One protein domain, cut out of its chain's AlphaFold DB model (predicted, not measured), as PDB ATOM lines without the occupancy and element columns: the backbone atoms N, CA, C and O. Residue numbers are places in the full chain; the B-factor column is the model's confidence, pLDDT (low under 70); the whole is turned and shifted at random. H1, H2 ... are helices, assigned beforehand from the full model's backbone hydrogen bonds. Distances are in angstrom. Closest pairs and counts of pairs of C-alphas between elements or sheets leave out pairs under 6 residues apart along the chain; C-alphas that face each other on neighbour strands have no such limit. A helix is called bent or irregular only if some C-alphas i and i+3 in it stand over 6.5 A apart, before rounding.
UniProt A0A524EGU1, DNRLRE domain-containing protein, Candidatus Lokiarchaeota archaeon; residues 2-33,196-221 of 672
ATOM      1  N   THR A   2     -36.878  24.248  36.876       75.00
ATOM      2  CA  THR A   2     -36.581  23.058  37.699       75.00
ATOM      3  C   THR A   2     -35.371  23.319  38.601       75.00
ATOM      4  O   THR A   2     -34.450  24.029  38.201       75.00
ATOM      5  N   GLN A   3     -35.346  22.755  39.814       70.19
ATOM      6  CA  GLN A   3     -34.263  22.959  40.795       70.19
ATOM      7  C   GLN A   3     -32.870  22.660  40.208       70.19
ATOM      8  O   GLN A   3     -31.912  23.390  40.436       70.19
ATOM      9  N   LYS A   4     -32.789  21.651  39.334       71.38
ATOM     10  CA  LYS A   4     -31.575  21.277  38.594       71.38
ATOM     11  C   LYS A   4     -31.042  22.395  37.687       71.38
ATOM     12  O   LYS A   4     -29.840  22.488  37.468       71.38
ATOM     13  N   LEU A   5     -31.923  23.245  37.162       67.81
ATOM     14  CA  LEU A   5     -31.539  24.380  36.329       67.81
ATOM     15  C   LEU A   5     -31.059  25.565  37.169       67.81
ATOM     16  O   LEU A   5     -30.089  26.209  36.785       67.81
ATOM     17  N   LYS A   6     -31.688  25.824  38.324       68.88
ATOM     18  CA  LYS A   6     -31.194  26.837  39.270       68.88
ATOM     19  C   LYS A   6     -29.764  26.512  39.703       68.88
ATOM     20  O   LYS A   6     -28.910  27.384  39.632       68.88
ATOM     21  N   ASN A   7     -29.492  25.248  40.025       72.69
ATOM     22  CA  ASN A   7     -28.155  24.815  40.428       72.69
ATOM     23  C   ASN A   7     -27.118  25.002  39.305       72.69
ATOM     24  O   ASN A   7     -26.044  25.529  39.560       72.69
ATOM     25  N   ARG A   8     -27.460  24.684  38.048       76.38
ATOM     26  CA  ARG A   8     -26.548  24.902  36.909       76.38
ATOM     27  C   ARG A   8     -26.280  26.374  36.601       76.38
ATOM     28  O   ARG A   8     -25.181  26.709  36.179       76.38
ATOM     29  N   VAL A   9     -27.267  27.249  36.791       74.19
ATOM     30  CA  VAL A   9     -27.061  28.698  36.632       74.19
ATOM     31  C   VAL A   9     -26.118  29.215  37.713       74.19
ATOM     32  O   VAL A   9     -25.193  29.952  37.395       74.19
ATOM     33  N   VAL A  10     -26.290  28.769  38.959       73.75
ATOM     34  CA  VAL A  10     -25.402  29.139  40.070       73.75
ATOM     35  C   VAL A  10     -23.968  28.648  39.830       73.75
ATOM     36  O   VAL A  10     -23.037  29.427  40.000       73.75
ATOM     37  N   GLU A  11     -23.779  27.411  39.360       78.69
ATOM     38  CA  GLU A  11     -22.450  26.868  39.026       78.69
ATOM     39  C   GLU A  11     -21.752  27.666  37.913       78.69
ATOM     40  O   GLU A  11     -20.580  28.014  38.041       78.69
ATOM     41  N   ILE A  12     -22.467  28.010  36.837       80.56
ATOM     42  CA  ILE A  12     -21.896  28.781  35.721       80.56
ATOM     43  C   ILE A  12     -21.574  30.217  36.156       80.56
ATOM     44  O   ILE A  12     -20.507  30.731  35.822       80.56
ATOM     45  N   SER A  13     -22.454  30.859  36.929       74.62
ATOM     46  CA  SER A  13     -22.194  32.191  37.486       74.62
ATOM     47  C   SER A  13     -20.986  32.194  38.422       74.62
ATOM     48  O   SER A  13     -20.187  33.125  38.377       74.62
ATOM     49  N   PHE A  14     -20.811  31.138  39.218       79.00
ATOM     50  CA  PHE A  14     -19.650  30.981  40.089       79.00
ATOM     51  C   PHE A  14     -18.348  30.806  39.292       79.00
ATOM     52  O   PHE A  14     -17.355  31.463  39.593       79.00
ATOM     53  N   LEU A  15     -18.355  29.993  38.229       82.00
ATOM     54  CA  LEU A  15     -17.184  29.808  37.364       82.00
ATOM     55  C   LEU A  15     -16.786  31.093  36.623       82.00
ATOM     56  O   LEU A  15     -15.599  31.404  36.534       82.00
ATOM     57  N   LEU A  16     -17.760  31.869  36.136       79.44
ATOM     58  CA  LEU A  16     -17.503  33.167  35.499       79.44
ATOM     59  C   LEU A  16     -16.929  34.190  36.489       79.44
ATOM     60  O   LEU A  16     -16.025  34.946  36.139       79.44
ATOM     61  N   PHE A  17     -17.414  34.184  37.732       78.81
ATOM     62  CA  PHE A  17     -16.878  35.028  38.798       78.81
ATOM     63  C   PHE A  17     -15.433  34.652  39.152       78.81
ATOM     64  O   PHE A  17     -14.577  35.529  39.257       78.81
ATOM     65  N   LEU A  18     -15.133  33.354  39.257       80.31
ATOM     66  CA  LEU A  18     -13.778  32.872  39.528       80.31
ATOM     67  C   LEU A  18     -12.806  33.256  38.401       80.31
ATOM     68  O   LEU A  18     -11.699  33.717  38.662       80.31
ATOM     69  N   PHE A  19     -13.239  33.122  37.144       83.00
ATOM     70  CA  PHE A  19     -12.458  33.532  35.978       83.00
ATOM     71  C   PHE A  19     -12.166  35.041  35.978       83.00
ATOM     72  O   PHE A  19     -11.037  35.452  35.711       83.00
ATOM     73  N   PHE A  20     -13.146  35.869  36.352       80.31
ATOM     74  CA  PHE A  20     -12.957  37.313  36.503       80.31
ATOM     75  C   PHE A  20     -11.947  37.662  37.607       80.31
ATOM     76  O   PHE A  20     -11.092  38.519  37.393       80.31
ATOM     77  N   ILE A  21     -11.986  36.965  38.749       78.75
ATOM     78  CA  ILE A  21     -10.991  37.135  39.822       78.75
ATOM     79  C   ILE A  21      -9.584  36.784  39.328       78.75
ATOM     80  O   ILE A  21      -8.646  37.529  39.596       78.75
ATOM     81  N   ILE A  22      -9.427  35.688  38.580       80.38
ATOM     82  CA  ILE A  22      -8.123  35.282  38.033       80.38
ATOM     83  C   ILE A  22      -7.582  36.349  37.073       80.38
ATOM     84  O   ILE A  22      -6.414  36.717  37.173       80.38
ATOM     85  N   ILE A  23      -8.425  36.907  36.196       79.50
ATOM     86  CA  ILE A  23      -8.032  38.027  35.327       79.50
ATOM     87  C   ILE A  23      -7.628  39.243  36.165       79.50
ATOM     88  O   ILE A  23      -6.581  39.828  35.912       79.50
ATOM     89  N   LEU A  24      -8.403  39.611  37.186       72.50
ATOM     90  CA  LEU A  24      -8.061  40.720  38.082       72.50
ATOM     91  C   LEU A  24      -6.692  40.529  38.739       72.50
ATOM     92  O   LEU A  24      -5.908  41.471  38.757       72.50
ATOM     93  N   ILE A  25      -6.388  39.323  39.223       74.56
ATOM     94  CA  ILE A  25      -5.095  38.984  39.835       74.56
ATOM     95  C   ILE A  25      -3.954  39.093  38.817       74.56
ATOM     96  O   ILE A  25      -2.880  39.575  39.163       74.56
ATOM     97  N   ILE A  26      -4.178  38.680  37.566       70.44
ATOM     98  CA  ILE A  26      -3.163  38.750  36.507       70.44
ATOM     99  C   ILE A  26      -2.923  40.196  36.058       70.44
ATOM    100  O   ILE A  26      -1.782  40.558  35.794       70.44
ATOM    101  N   VAL A  27      -3.962  41.035  35.971       66.94
ATOM    102  CA  VAL A  27      -3.841  42.393  35.414       66.94
ATOM    103  C   VAL A  27      -3.495  43.446  36.489       66.94
ATOM    104  O   VAL A  27      -2.804  44.413  36.182       66.94
ATOM    105  N   MET A  28      -3.878  43.256  37.761       63.44
ATOM    106  CA  MET A  28      -3.579  44.183  38.877       63.44
ATOM    107  C   MET A  28      -2.105  44.625  38.980       63.44
ATOM    108  O   MET A  28      -1.870  45.831  39.090       63.44
ATOM    109  N   PRO A  29      -1.108  43.718  38.891       58.88
ATOM    110  CA  PRO A  29       0.308  44.082  38.975       58.88
ATOM    111  C   PRO A  29       0.762  45.059  37.882       58.88
ATOM    112  O   PRO A  29       1.721  45.796  38.082       58.88
ATOM    113  N   TYR A  30       0.065  45.099  36.743       58.44
ATOM    114  CA  TYR A  30       0.386  45.988  35.626       58.44
ATOM    115  C   TYR A  30      -0.175  47.411  35.799       58.44
ATOM    116  O   TYR A  30       0.217  48.311  35.055       58.44
ATOM    117  N   PHE A  31      -1.067  47.639  36.773       56.19
ATOM    118  CA  PHE A  31      -1.675  48.952  37.044       56.19
ATOM    119  C   PHE A  31      -1.027  49.714  38.205       56.19
ATOM    120  O   PHE A  31      -1.162  50.935  38.296       56.19
ATOM    121  N   THR A  32      -0.317  49.030  39.099       54.09
ATOM    122  CA  THR A  32       0.427  49.680  40.180       54.09
ATOM    123  C   THR A  32       1.808  50.056  39.664       54.09
ATOM    124  O   THR A  32       2.630  49.178  39.418       54.09
ATOM    125  N   GLY A  33       2.072  51.353  39.473       59.09
ATOM    126  CA  GLY A  33       3.415  51.832  39.141       59.09
ATOM    127  C   GLY A  33       4.438  51.249  40.117       59.09
ATOM    128  O   GLY A  33       4.270  51.360  41.330       59.09
ATOM    129  N   ASP A 196      -4.992  56.700  31.169       59.56
ATOM    130  CA  ASP A 196      -6.055  56.721  30.168       59.56
ATOM    131  C   ASP A 196      -6.086  55.432  29.330       59.56
ATOM    132  O   ASP A 196      -7.146  54.841  29.120       59.56
ATOM    133  N   THR A 197      -4.922  54.912  28.938       59.75
ATOM    134  CA  THR A 197      -4.808  53.630  28.224       59.75
ATOM    135  C   THR A 197      -5.203  52.455  29.123       59.75
ATOM    136  O   THR A 197      -5.891  51.529  28.687       59.75
ATOM    137  N   SER A 198      -4.840  52.514  30.403       62.59
ATOM    138  CA  SER A 198      -5.228  51.529  31.415       62.59
ATOM    139  C   SER A 198      -6.743  51.473  31.645       62.59
ATOM    140  O   SER A 198      -7.320  50.383  31.699       62.59
ATOM    141  N   TRP A 199      -7.411  52.628  31.711       63.19
ATOM    142  CA  TRP A 199      -8.869  52.709  31.808       63.19
ATOM    143  C   TRP A 199      -9.566  52.192  30.549       63.19
ATOM    144  O   TRP A 199     -10.593  51.524  30.663       63.19
ATOM    145  N   ILE A 200      -8.996  52.427  29.363       71.50
ATOM    146  CA  ILE A 200      -9.519  51.890  28.101       71.50
ATOM    147  C   ILE A 200      -9.447  50.360  28.096       71.50
ATOM    148  O   ILE A 200     -10.453  49.705  27.825       71.50
ATOM    149  N   VAL A 201      -8.301  49.770  28.451       71.81
ATOM    150  CA  VAL A 201      -8.140  48.304  28.505       71.81
ATOM    151  C   VAL A 201      -9.085  47.682  29.538       71.81
ATOM    152  O   VAL A 201      -9.744  46.681  29.246       71.81
ATOM    153  N   MET A 202      -9.222  48.295  30.720       71.44
ATOM    154  CA  MET A 202     -10.155  47.824  31.746       71.44
ATOM    155  C   MET A 202     -11.619  47.960  31.299       71.44
ATOM    156  O   MET A 202     -12.412  47.041  31.500       71.44
ATOM    157  N   GLY A 203     -11.968  49.058  30.624       77.56
ATOM    158  CA  GLY A 203     -13.288  49.265  30.032       77.56
ATOM    159  C   GLY A 203     -13.630  48.214  28.976       77.56
ATOM    160  O   GLY A 203     -14.723  47.649  29.004       77.56
ATOM    161  N   VAL A 204     -12.682  47.882  28.094       80.81
ATOM    162  CA  VAL A 204     -12.844  46.829  27.077       80.81
ATOM    163  C   VAL A 204     -13.030  45.457  27.730       80.81
ATOM    164  O   VAL A 204     -13.929  44.716  27.336       80.81
ATOM    165  N   LEU A 205     -12.252  45.126  28.765       76.94
ATOM    166  CA  LEU A 205     -12.393  43.870  29.512       76.94
ATOM    167  C   LEU A 205     -13.767  43.742  30.184       76.94
ATOM    168  O   LEU A 205     -14.425  42.709  30.048       76.94
ATOM    169  N   ILE A 206     -14.235  44.798  30.858       79.56
ATOM    170  CA  ILE A 206     -15.562  44.826  31.492       79.56
ATOM    171  C   ILE A 206     -16.668  44.662  30.442       79.56
ATOM    172  O   ILE A 206     -17.618  43.904  30.657       79.56
ATOM    173  N   LEU A 207     -16.540  45.335  29.295       81.62
ATOM    174  CA  LEU A 207     -17.505  45.248  28.203       81.62
ATOM    175  C   LEU A 207     -17.574  43.824  27.631       81.62
ATOM    176  O   LEU A 207     -18.668  43.281  27.479       81.62
ATOM    177  N   VAL A 208     -16.427  43.184  27.391       82.88
ATOM    178  CA  VAL A 208     -16.352  41.802  26.890       82.88
ATOM    179  C   VAL A 208     -16.988  40.821  27.878       82.88
ATOM    180  O   VAL A 208     -17.818  40.004  27.477       82.88
ATOM    181  N   VAL A 209     -16.675  40.929  29.174       79.69
ATOM    182  CA  VAL A 209     -17.277  40.076  30.217       79.69
ATOM    183  C   VAL A 209     -18.793  40.282  30.292       79.69
ATOM    184  O   VAL A 209     -19.548  39.311  30.381       79.69
ATOM    185  N   SER A 210     -19.255  41.530  30.183       79.88
ATOM    186  CA  SER A 210     -20.684  41.867  30.199       79.88
ATOM    187  C   SER A 210     -21.423  41.288  28.989       79.88
ATOM    188  O   SER A 210     -22.502  40.715  29.142       79.88
ATOM    189  N   ILE A 211     -20.828  41.367  27.794       82.56
ATOM    190  CA  ILE A 211     -21.386  40.786  26.565       82.56
ATOM    191  C   ILE A 211     -21.479  39.262  26.683       82.56
ATOM    192  O   ILE A 211     -22.527  38.692  26.378       82.56
ATOM    193  N   ILE A 212     -20.431  38.595  27.174       82.12
ATOM    194  CA  ILE A 212     -20.446  37.141  27.394       82.12
ATOM    195  C   ILE A 212     -21.558  36.765  28.384       82.12
ATOM    196  O   ILE A 212     -22.328  35.840  28.117       82.12
ATOM    197  N   GLY A 213     -21.703  37.512  29.482       79.62
ATOM    198  CA  GLY A 213     -22.782  37.312  30.452       79.62
ATOM    199  C   GLY A 213     -24.179  37.442  29.834       79.62
ATOM    200  O   GLY A 213     -25.039  36.587  30.060       79.62
ATOM    201  N   LEU A 214     -24.399  38.462  28.998       82.00
ATOM    202  CA  LEU A 214     -25.666  38.675  28.291       82.00
ATOM    203  C   LEU A 214     -25.958  37.576  27.262       82.00
ATOM    204  O   LEU A 214     -27.099  37.125  27.171       82.00
ATOM    205  N   ILE A 215     -24.948  37.098  26.528       82.31
ATOM    206  CA  ILE A 215     -25.096  35.982  25.581       82.31
ATOM    207  C   ILE A 215     -25.496  34.705  26.325       82.31
ATOM    208  O   ILE A 215     -26.432  34.019  25.912       82.31
ATOM    209  N   VAL A 216     -24.841  34.398  27.450       81.31
ATOM    210  CA  VAL A 216     -25.194  33.240  28.287       81.31
ATOM    211  C   VAL A 216     -26.635  33.358  28.790       81.31
ATOM    212  O   VAL A 216     -27.398  32.394  28.701       81.31
ATOM    213  N   LEU A 217     -27.047  34.542  29.249       76.88
ATOM    214  CA  LEU A 217     -28.417  34.796  29.695       76.88
ATOM    215  C   LEU A 217     -29.439  34.634  28.557       76.88
ATOM    216  O   LEU A 217     -30.460  33.968  28.734       76.88
ATOM    217  N   ALA A 218     -29.154  35.176  27.373       76.75
ATOM    218  CA  ALA A 218     -30.014  35.061  26.198       76.75
ATOM    219  C   ALA A 218     -30.166  33.601  25.739       76.75
ATOM    220  O   ALA A 218     -31.277  33.159  25.435       76.75
ATOM    221  N   LEU A 219     -29.083  32.816  25.756       76.88
ATOM    222  CA  LEU A 219     -29.118  31.383  25.448       76.88
ATOM    223  C   LEU A 219     -29.943  30.590  26.474       76.88
ATOM    224  O   LEU A 219     -30.659  29.657  26.099       76.88
ATOM    225  N   LEU A 220     -29.895  30.970  27.756       72.31
ATOM    226  CA  LEU A 220     -30.721  30.370  28.810       72.31
ATOM    227  C   LEU A 220     -32.213  30.689  28.632       72.31
ATOM    228  O   LEU A 220     -33.050  29.805  28.828       72.31
ATOM    229  N   ILE A 221     -32.546  31.917  28.222       72.25
ATOM    230  CA  ILE A 221     -33.926  32.348  27.950       72.25
ATOM    231  C   ILE A 221     -34.470  31.660  26.687       72.25
ATOM    232  O   ILE A 221     -35.559  31.087  26.723       72.25
TER     233      ILE A 221
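What this domain is: This is residues 2 to 33 and 196 to 221 of the 672 residues of the protein "DNRLRE domain-containing protein" of Candidatus Lokiarchaeota archaeon (UniProt A0A524EGU1). What shape does the printed part make? Two long helices, H1 then H2, lie side by side and run in opposite directions, as a loose pair that makes a rod spanning 49 by 19 by 8 A. What is it built of, and how tightly? The printed part has 58 residues, 54 of them in the two helices, with no named strand; the class is all helix. It is loose, with a radius of gyration of the C-alphas of 14.5 A.

How they stand to each other: How near do the two helices come? H1, residues 3 to 30, and H2, residues 196 to 221, are near each other, with 19 pairs of C-alphas within 10 A. Their closest C-alphas are 8.1 A apart. Which way does each run? The N-to-C direction has an x component of 0.84 in H1 and of -0.75 in H2. How do the backbones hold up? In H2 every O i to N i+4 pair is within hydrogen-bond range, and in H1 22 of 24 are.

Where its parts are: Where does H1 lie? It begins at C-alpha 3, (-34.263, 22.959, 40.795), and measures 41.9 A from first to last C-alpha. It is only just irregular: C-alphas 26 and 29 are 6.8 A apart. Where does H2 lie? It measures 37.1 A from first to last C-alpha and ends at C-alpha 221, (-33.926, 32.348, 27.950).

The domain as a whole: How far does it reach? The two C-alphas farthest apart, those of Thr 2 and Gly 33, are 49.3 A apart. Where is the cut? The link from H1 to H2 is across the cut: residues 34 to 195 are not printed, and C-alphas 33 and 196 are 13.9 A apart. Where is confidence low? The mean pLDDT of the printed part is 73.9, and it is under 70 at residues 5 to 6, 27 to 33 and 196 to 199 of the model.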